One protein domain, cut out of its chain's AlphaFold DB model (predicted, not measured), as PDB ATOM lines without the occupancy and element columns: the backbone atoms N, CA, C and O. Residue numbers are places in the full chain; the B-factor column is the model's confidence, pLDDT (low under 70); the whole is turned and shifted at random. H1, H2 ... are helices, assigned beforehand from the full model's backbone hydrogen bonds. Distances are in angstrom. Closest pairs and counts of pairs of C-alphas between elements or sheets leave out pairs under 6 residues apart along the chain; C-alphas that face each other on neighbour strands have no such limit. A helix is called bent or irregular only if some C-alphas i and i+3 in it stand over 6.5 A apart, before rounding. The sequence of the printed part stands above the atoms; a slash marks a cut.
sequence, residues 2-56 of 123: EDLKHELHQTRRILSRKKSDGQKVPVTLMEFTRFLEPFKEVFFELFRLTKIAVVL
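What this domain is: This is residues 2 to 56 of the 123 residues of the protein "Dimer_Tnp_hAT domain-containing protein" of Sinocyclocheilus rhinocerous (UniProt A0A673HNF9). One long helix, H1, makes a corner with a hairpin of two shorter helices, H2 and H3; the start of H3 meets the first turns of H1 at nearly a right angle. From the far end of H1, residues 21 to 28 fold back to H2, which stays apart from H1. The 55 printed residues hold three named helices in the order H1, H2, H3 and no named strand, so the class is all helix. The whole is compact, with a radius of gyration of the C-alphas of 11.1 A and spans of 30 by 24 by 16 A.

How they stand to each other: H1, residues 2 to 20, touches H3, residues 44 to 55, with residues 3 to 8 alone, and H3 touches it with residues 45 to 46 alone. Their closest C-alphas, those of Leu 4 and Glu 45, are 5.9 A apart, and their lines are about perpendicular at 78 degrees. H2, residues 29 to 39, is apart from H1. H2 and H3 form a helical hairpin: they touch, with the C-alphas of Thr 33 and Thr 50 closest at 6.1 A, and run opposite ways at a shallow tilt of 31 degrees. Every O i to N i+4 pair is within hydrogen-bond range in H1 and H3; in H2 it is 5 of 7.

Where its parts are: H1 begins at C-alpha 2, (146.313, 115.890, 94.796), and is 27.4 A long from first to last C-alpha. H2 begins at C-alpha 29, (138.830, 126.135, 113.239), and measures 15.7 A; it is irregular, with C-alphas 35 and 38 7.0 A apart. H3 measures 16.8 A and ends at C-alpha 55, (136.530, 116.677, 117.334).

The domain as a whole: The two C-alphas farthest apart, those of Asp 21 and Leu 56, are 32.6 A apart. The printed part has no cut. The link from H1 to H2 is short, that from H2 to H3 is tight, and neither is long. The mean pLDDT of the printed part is 87.6, and no printed residue is under 70.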
ATOM      1  N   GLU A   2     146.472 114.765  95.731       81.31
ATOM      2  CA  GLU A   2     146.313 115.890  94.796       81.31
ATOM      3  C   GLU A   2     145.006 116.658  95.005       81.31
ATOM      4  O   GLU A   2     145.055 117.883  95.044       81.31
ATOM      5  N   ASP A   3     143.879 115.985  95.248       84.81
ATOM      6  CA  ASP A   3     142.584 116.662  95.446       84.81
ATOM      7  C   ASP A   3     142.606 117.623  96.638       84.81
ATOM      8  O   ASP A   3     142.277 118.797  96.501       84.81
ATOM      9  N   LEU A   4     143.149 117.189  97.780       87.06
ATOM     10  CA  LEU A   4     143.308 118.048  98.956       87.06
ATOM     11  C   LEU A   4     144.207 119.268  98.680       87.06
ATOM     12  O   LEU A   4     143.940 120.361  99.182       87.06
ATOM     13  N   LYS A   5     145.270 119.116  97.876       88.56
ATOM     14  CA  LYS A   5     146.126 120.248  97.480       88.56
ATOM     15  C   LYS A   5     145.354 121.250  96.620       88.56
ATOM     16  O   LYS A   5     145.496 122.457  96.829       88.56
ATOM     17  N   HIS A   6     144.531 120.767  95.691       90.06
ATOM     18  CA  HIS A   6     143.674 121.616  94.866       90.06
ATOM     19  C   HIS A   6     142.621 122.333  95.718       90.06
ATOM     20  O   HIS A   6     142.502 123.556  95.628       90.06
ATOM     21  N   GLU A   7     141.928 121.614  96.600       89.75
ATOM     22  CA  GLU A   7     140.949 122.175  97.537       89.75
ATOM     23  C   GLU A   7     141.566 123.266  98.426       89.75
ATOM     24  O   GLU A   7     141.005 124.358  98.558       89.75
ATOM     25  N   LEU A   8     142.761 123.022  98.978       88.62
ATOM     26  CA  LEU A   8     143.510 124.003  99.770       88.62
ATOM     27  C   LEU A   8     143.882 125.239  98.953       88.62
ATOM     28  O   LEU A   8     143.724 126.366  99.429       88.62
ATOM     29  N   HIS A   9     144.356 125.049  97.721       90.94
ATOM     30  CA  HIS A   9     144.707 126.154  96.838       90.94
ATOM     31  C   HIS A   9     143.485 127.031  96.517       90.94
ATOM     32  O   HIS A   9     143.558 128.259  96.635       90.94
ATOM     33  N   GLN A  10     142.344 126.425  96.172       90.44
ATOM     34  CA  GLN A  10     141.120 127.181  95.887       90.44
ATOM     35  C   GLN A  10     140.576 127.873  97.138       90.44
ATOM     36  O   GLN A  10     140.255 129.062  97.092       90.44
ATOM     37  N   THR A  11     140.554 127.182  98.277       88.50
ATOM     38  CA  THR A  11     140.091 127.757  99.547       88.50
ATOM     39  C   THR A  11     140.958 128.942  99.966       88.50
ATOM     40  O   THR A  11     140.437 129.991 100.346       88.50
ATOM     41  N   ARG A  12     142.283 128.844  99.799       89.25
ATOM     42  CA  ARG A  12     143.214 129.954 100.047       89.25
ATOM     43  C   ARG A  12     142.912 131.161  99.161       89.25
ATOM     44  O   ARG A  12     142.922 132.284  99.657       89.25
ATOM     45  N   ARG A  13     142.601 130.959  97.876       89.12
ATOM     46  CA  ARG A  13     142.204 132.057  96.973       89.12
ATOM     47  C   ARG A  13     140.906 132.724  97.421       89.12
ATOM     48  O   ARG A  13     140.826 133.950  97.382       89.12
ATOM     49  N   ILE A  14     139.915 131.946  97.857       88.44
ATOM     50  CA  ILE A  14     138.639 132.472  98.367       88.44
ATOM     51  C   ILE A  14     138.874 133.320  99.623       88.44
ATOM     52  O   ILE A  14     138.375 134.440  99.709       88.44
ATOM     53  N   LEU A  15     139.695 132.836 100.558       88.31
ATOM     54  CA  LEU A  15     140.051 133.563 101.780       88.31
ATOM     55  C   LEU A  15     140.815 134.861 101.479       88.31
ATOM     56  O   LEU A  15     140.501 135.902 102.054       88.31
ATOM     57  N   SER A  16     141.774 134.830 100.547       86.75
ATOM     58  CA  SER A  16     142.513 136.026 100.124       86.75
ATOM     59  C   SER A  16     141.598 137.075  99.494       86.75
ATOM     60  O   SER A  16     141.712 138.252  99.823       86.75
ATOM     61  N   ARG A  17     140.651 136.660  98.641       85.94
ATOM     62  CA  ARG A  17     139.648 137.563  98.049       85.94
ATOM     63  C   ARG A  17     138.767 138.199  99.118       85.94
ATOM     64  O   ARG A  17     138.587 139.408  99.118       85.94
ATOM     65  N   LYS A  18     138.286 137.393 100.064       84.56
ATOM     66  CA  LYS A  18     137.447 137.847 101.178       84.56
ATOM     67  C   LYS A  18     138.172 138.869 102.064       84.56
ATOM     68  O   LYS A  18     137.565 139.846 102.487       84.56
ATOM     69  N   LYS A  19     139.480 138.686 102.280       86.25
ATOM     70  CA  LYS A  19     140.335 139.642 103.003       86.25
ATOM     71  C   LYS A  19     140.478 140.976 102.261       86.25
ATOM     72  O   LYS A  19     140.428 142.020 102.901       86.25
ATOM     73  N   SER A  20     140.656 140.946 100.939       80.94
ATOM     74  CA  SER A  20     140.721 142.157 100.107       80.94
ATOM     75  C   SER A  20     139.394 142.915 100.057       80.94
ATOM     76  O   SER A  20     139.402 144.135  99.984       80.94
ATOM     77  N   ASP A  21     138.275 142.199 100.162       85.00
ATOM     78  CA  ASP A  21     136.915 142.753 100.197       85.00
ATOM     79  C   ASP A  21     136.504 143.263 101.599       85.00
ATOM     80  O   ASP A  21     135.344 143.576 101.852       85.00
ATOM     81  N   GLY A  22     137.439 143.286 102.562       78.69
ATOM     82  CA  GLY A  22     137.193 143.724 103.942       78.69
ATOM     83  C   GLY A  22     136.283 142.797 104.760       78.69
ATOM     84  O   GLY A  22     135.921 143.121 105.891       78.69
ATOM     85  N   GLN A  23     135.910 141.632 104.225       79.69
ATOM     86  CA  GLN A  23     135.048 140.682 104.915       79.69
ATOM     87  C   GLN A  23     135.808 139.890 105.985       79.69
ATOM     88  O   GLN A  23     136.977 139.525 105.841       79.69
ATOM     89  N   LYS A  24     135.088 139.547 107.058       78.19
ATOM     90  CA  LYS A  24     135.616 138.762 108.177       78.19
ATOM     91  C   LYS A  24     136.056 137.374 107.695       78.19
ATOM     92  O   LYS A  24     135.259 136.604 107.154       78.19
ATOM     93  N   VAL A  25     137.336 137.075 107.887       84.31
ATOM     94  CA  VAL A  25     137.940 135.769 107.603       84.31
ATOM     95  C   VAL A  25     137.774 134.891 108.849       84.31
ATOM     96  O   VAL A  25     137.963 135.406 109.951       84.31
ATOM     97  N   PRO A  26     137.409 133.602 108.717       84.19
ATOM     98  CA  PRO A  26     137.331 132.700 109.863       84.19
ATOM     99  C   PRO A  26     138.698 132.584 110.548       84.19
ATOM    100  O   PRO A  26     139.698 132.283 109.892       84.19
ATOM    101  N   VAL A  27     138.733 132.841 111.856       84.56
ATOM    102  CA  VAL A  27     139.962 132.834 112.671       84.56
ATOM    103  C   VAL A  27     140.073 131.524 113.445       84.56
ATOM    104  O   VAL A  27     141.164 130.984 113.615       84.56
ATOM    105  N   THR A  28     138.932 130.988 113.881       89.12
ATOM    106  CA  THR A  28     138.871 129.720 114.615       89.12
ATOM    107  C   THR A  28     138.589 128.556 113.671       89.12
ATOM    108  O   THR A  28     137.822 128.692 112.717       89.12
ATOM    109  N   LEU A  29     139.118 127.367 113.985       87.50
ATOM    110  CA  LEU A  29     138.830 126.135 113.239       87.50
ATOM    111  C   LEU A  29     137.315 125.858 113.132       87.50
ATOM    112  O   LEU A  29     136.851 125.420 112.086       87.50
ATOM    113  N   MET A  30     136.548 126.191 114.178       88.00
ATOM    114  CA  MET A  30     135.084 126.079 114.205       88.00
ATOM    115  C   MET A  30     134.377 127.064 113.259       88.00
ATOM    116  O   MET A  30     133.371 126.746 112.628       88.00
ATOM    117  N   GLU A  31     134.889 128.289 113.143       89.88
ATOM    118  CA  GLU A  31     134.355 129.257 112.179       89.88
ATOM    119  C   GLU A  31     134.682 128.818 110.752       89.88
ATOM    120  O   GLU A  31     133.873 128.990 109.840       89.88
ATOM    121  N   PHE A  32     135.856 128.212 110.565       90.12
ATOM    122  CA  PHE A  32     136.290 127.684 109.283       90.12
ATOM    123  C   PHE A  32     135.478 126.457 108.848       90.12
ATOM    124  O   PHE A  32     135.048 126.404 107.697       90.12
ATOM    125  N   THR A  33     135.177 125.513 109.747       90.75
ATOM    126  CA  THR A  33     134.266 124.392 109.444       90.75
ATOM    127  C   THR A  33     132.874 124.887 109.070       90.75
ATOM    128  O   THR A  33     132.320 124.426 108.073       90.75
ATOM    129  N   ARG A  34     132.328 125.864 109.804       90.06
ATOM    130  CA  ARG A  34     131.025 126.473 109.490       90.06
ATOM    131  C   ARG A  34     131.029 127.199 108.145       90.06
ATOM    132  O   ARG A  34     130.033 127.184 107.431       90.06
ATOM    133  N   PHE A  35     132.148 127.823 107.785       88.88
ATOM    134  CA  PHE A  35     132.325 128.454 106.481       88.88
ATOM    135  C   PHE A  35     132.341 127.437 105.328       88.88
ATOM    136  O   PHE A  35     131.811 127.728 104.258       88.88
ATOM    137  N   LEU A  36     132.931 126.256 105.535       89.38
ATOM    138  CA  LEU A  36     133.013 125.204 104.518       89.38
ATOM    139  C   LEU A  36     131.733 124.372 104.380       89.38
ATOM    140  O   LEU A  36     131.547 123.724 103.354       89.38
ATOM    141  N   GLU A  37     130.844 124.390 105.371       89.06
ATOM    142  CA  GLU A  37     129.636 123.560 105.400       89.06
ATOM    143  C   GLU A  37     128.711 123.709 104.171       89.06
ATOM    144  O   GLU A  37     128.292 122.679 103.633       89.06
ATOM    145  N   PRO A  38     128.451 124.921 103.636       89.38
ATOM    146  CA  PRO A  38     127.688 125.089 102.394       89.38
ATOM    147  C   PRO A  38     128.387 124.509 101.157       89.38
ATOM    148  O   PRO A  38     127.733 124.211 100.164       89.38
ATOM    149  N   PHE A  39     129.710 124.341 101.209       88.00
ATOM    150  CA  PHE A  39     130.555 123.890 100.100       88.00
ATOM    151  C   PHE A  39     131.115 122.476 100.316       88.00
ATOM    152  O   PHE A  39     132.076 122.081  99.657       88.00
ATOM    153  N   LYS A  40     130.520 121.701 101.230       86.62
ATOM    154  CA  LYS A  40     130.981 120.362 101.634       86.62
ATOM    155  C   LYS A  40     131.131 119.350 100.492       86.62
ATOM    156  O   LYS A  40     131.859 118.379 100.651       86.62
ATOM    157  N   GLU A  41     130.427 119.554  99.381       86.25
ATOM    158  CA  GLU A  41     130.495 118.688  98.195       86.25
ATOM    159  C   GLU A  41     131.684 119.038  97.292       86.25
ATOM    160  O   GLU A  41     132.241 118.162  96.643       86.25
ATOM    161  N   VAL A  42     132.099 120.309  97.284       86.88
ATOM    162  CA  VAL A  42     133.228 120.812  96.482       86.88
ATOM    163  C   VAL A  42     134.552 120.682  97.239       86.88
ATOM    164  O   VAL A  42     135.591 120.468  96.626       86.88
ATOM    165  N   PHE A  43     134.518 120.814  98.568       88.31
ATOM    166  CA  PHE A  43     135.678 120.706  99.458       88.31
ATOM    167  C   PHE A  43     135.543 119.499 100.390       88.31
ATOM    168  O   PHE A  43     135.525 119.649 101.616       88.31
ATOM    169  N   PHE A  44     135.363 118.309  99.820       88.69
ATOM    170  CA  PHE A  44     135.019 117.115 100.588       88.69
ATOM    171  C   PHE A  44     136.146 116.696 101.540       88.69
ATOM    172  O   PHE A  44     135.907 116.487 102.736       88.69
ATOM    173  N   GLU A  45     137.382 116.622 101.040       90.81
ATOM    174  CA  GLU A  45     138.530 116.173 101.835       90.81
ATOM    175  C   GLU A  45     138.883 117.190 102.924       90.81
ATOM    176  O   GLU A  45     139.100 116.835 104.088       90.81
ATOM    177  N   LEU A  46     138.862 118.478 102.586       90.12
ATOM    178  CA  LEU A  46     139.132 119.562 103.519       90.12
ATOM    179  C   LEU A  46     138.044 119.675 104.597       90.12
ATOM    180  O   LEU A  46     138.353 119.845 105.780       90.12
ATOM    181  N   PHE A  47     136.768 119.535 104.230       90.94
ATOM    182  CA  PHE A  47     135.665 119.548 105.193       90.94
ATOM    183  C   PHE A  47     135.714 118.340 106.135       90.94
ATOM    184  O   PHE A  47     135.457 118.457 107.336       90.94
ATOM    185  N   ARG A  48     136.090 117.165 105.622       90.50
ATOM    186  CA  ARG A  48     136.299 115.970 106.444       90.50
ATOM    187  C   ARG A  48     137.455 116.157 107.426       90.50
ATOM    188  O   ARG A  48     137.284 115.881 108.613       90.50
ATOM    189  N   LEU A  49     138.596 116.664 106.961       91.19
ATOM    190  CA  LEU A  49     139.774 116.896 107.798       91.19
ATOM    191  C   LEU A  49     139.490 117.905 108.915       91.19
ATOM    192  O   LEU A  49     139.834 117.670 110.071       91.19
ATOM    193  N   THR A  50     138.828 119.009 108.580       90.25
ATOM    194  CA  THR A  50     138.487 120.055 109.551       90.25
ATOM    195  C   THR A  50     137.489 119.561 110.598       90.25
ATOM    196  O   THR A  50     137.668 119.857 111.776       90.25
ATOM    197  N   LYS A  51     136.507 118.727 110.227       90.38
ATOM    198  CA  LYS A  51     135.621 118.065 111.201       90.38
ATOM    199  C   LYS A  51     136.375 117.141 112.153       90.38
ATOM    200  O   LYS A  51     136.130 117.196 113.353       90.38
ATOM    201  N   ILE A  52     137.304 116.331 111.645       90.81
ATOM    202  CA  ILE A  52     138.150 115.485 112.498       90.81
ATOM    203  C   ILE A  52     138.956 116.369 113.453       90.81
ATOM    204  O   ILE A  52     138.924 116.149 114.656       90.81
ATOM    205  N   ALA A  53     139.606 117.413 112.939       89.50
ATOM    206  CA  ALA A  53     140.423 118.318 113.739       89.50
ATOM    207  C   ALA A  53     139.630 119.064 114.831       89.50
ATOM    208  O   ALA A  53     140.175 119.295 115.904       89.50
ATOM    209  N   VAL A  54     138.353 119.398 114.599       87.75
ATOM    210  CA  VAL A  54     137.475 120.005 115.621       87.75
ATOM    211  C   VAL A  54     137.091 119.009 116.721       87.75
ATOM    212  O   VAL A  54     136.937 119.404 117.872       87.75
ATOM    213  N   VAL A  55     136.916 117.730 116.377       87.00
ATOM    214  CA  VAL A  55     136.530 116.677 117.334       87.00
ATOM    215  C   VAL A  55     137.736 116.134 118.102       87.00
ATOM    216  O   VAL A  55     137.579 115.617 119.207       87.00
ATOM    217  N   LEU A  56     138.942 116.252 117.540       85.00
ATOM    218  CA  LEU A  56     140.157 115.831 118.218       85.00
ATOM    219  C   LEU A  56     140.339 116.640 119.511       85.00
ATOM    220  O   LEU A  56     140.399 117.871 119.471       85.00
TER     221      LEU A  56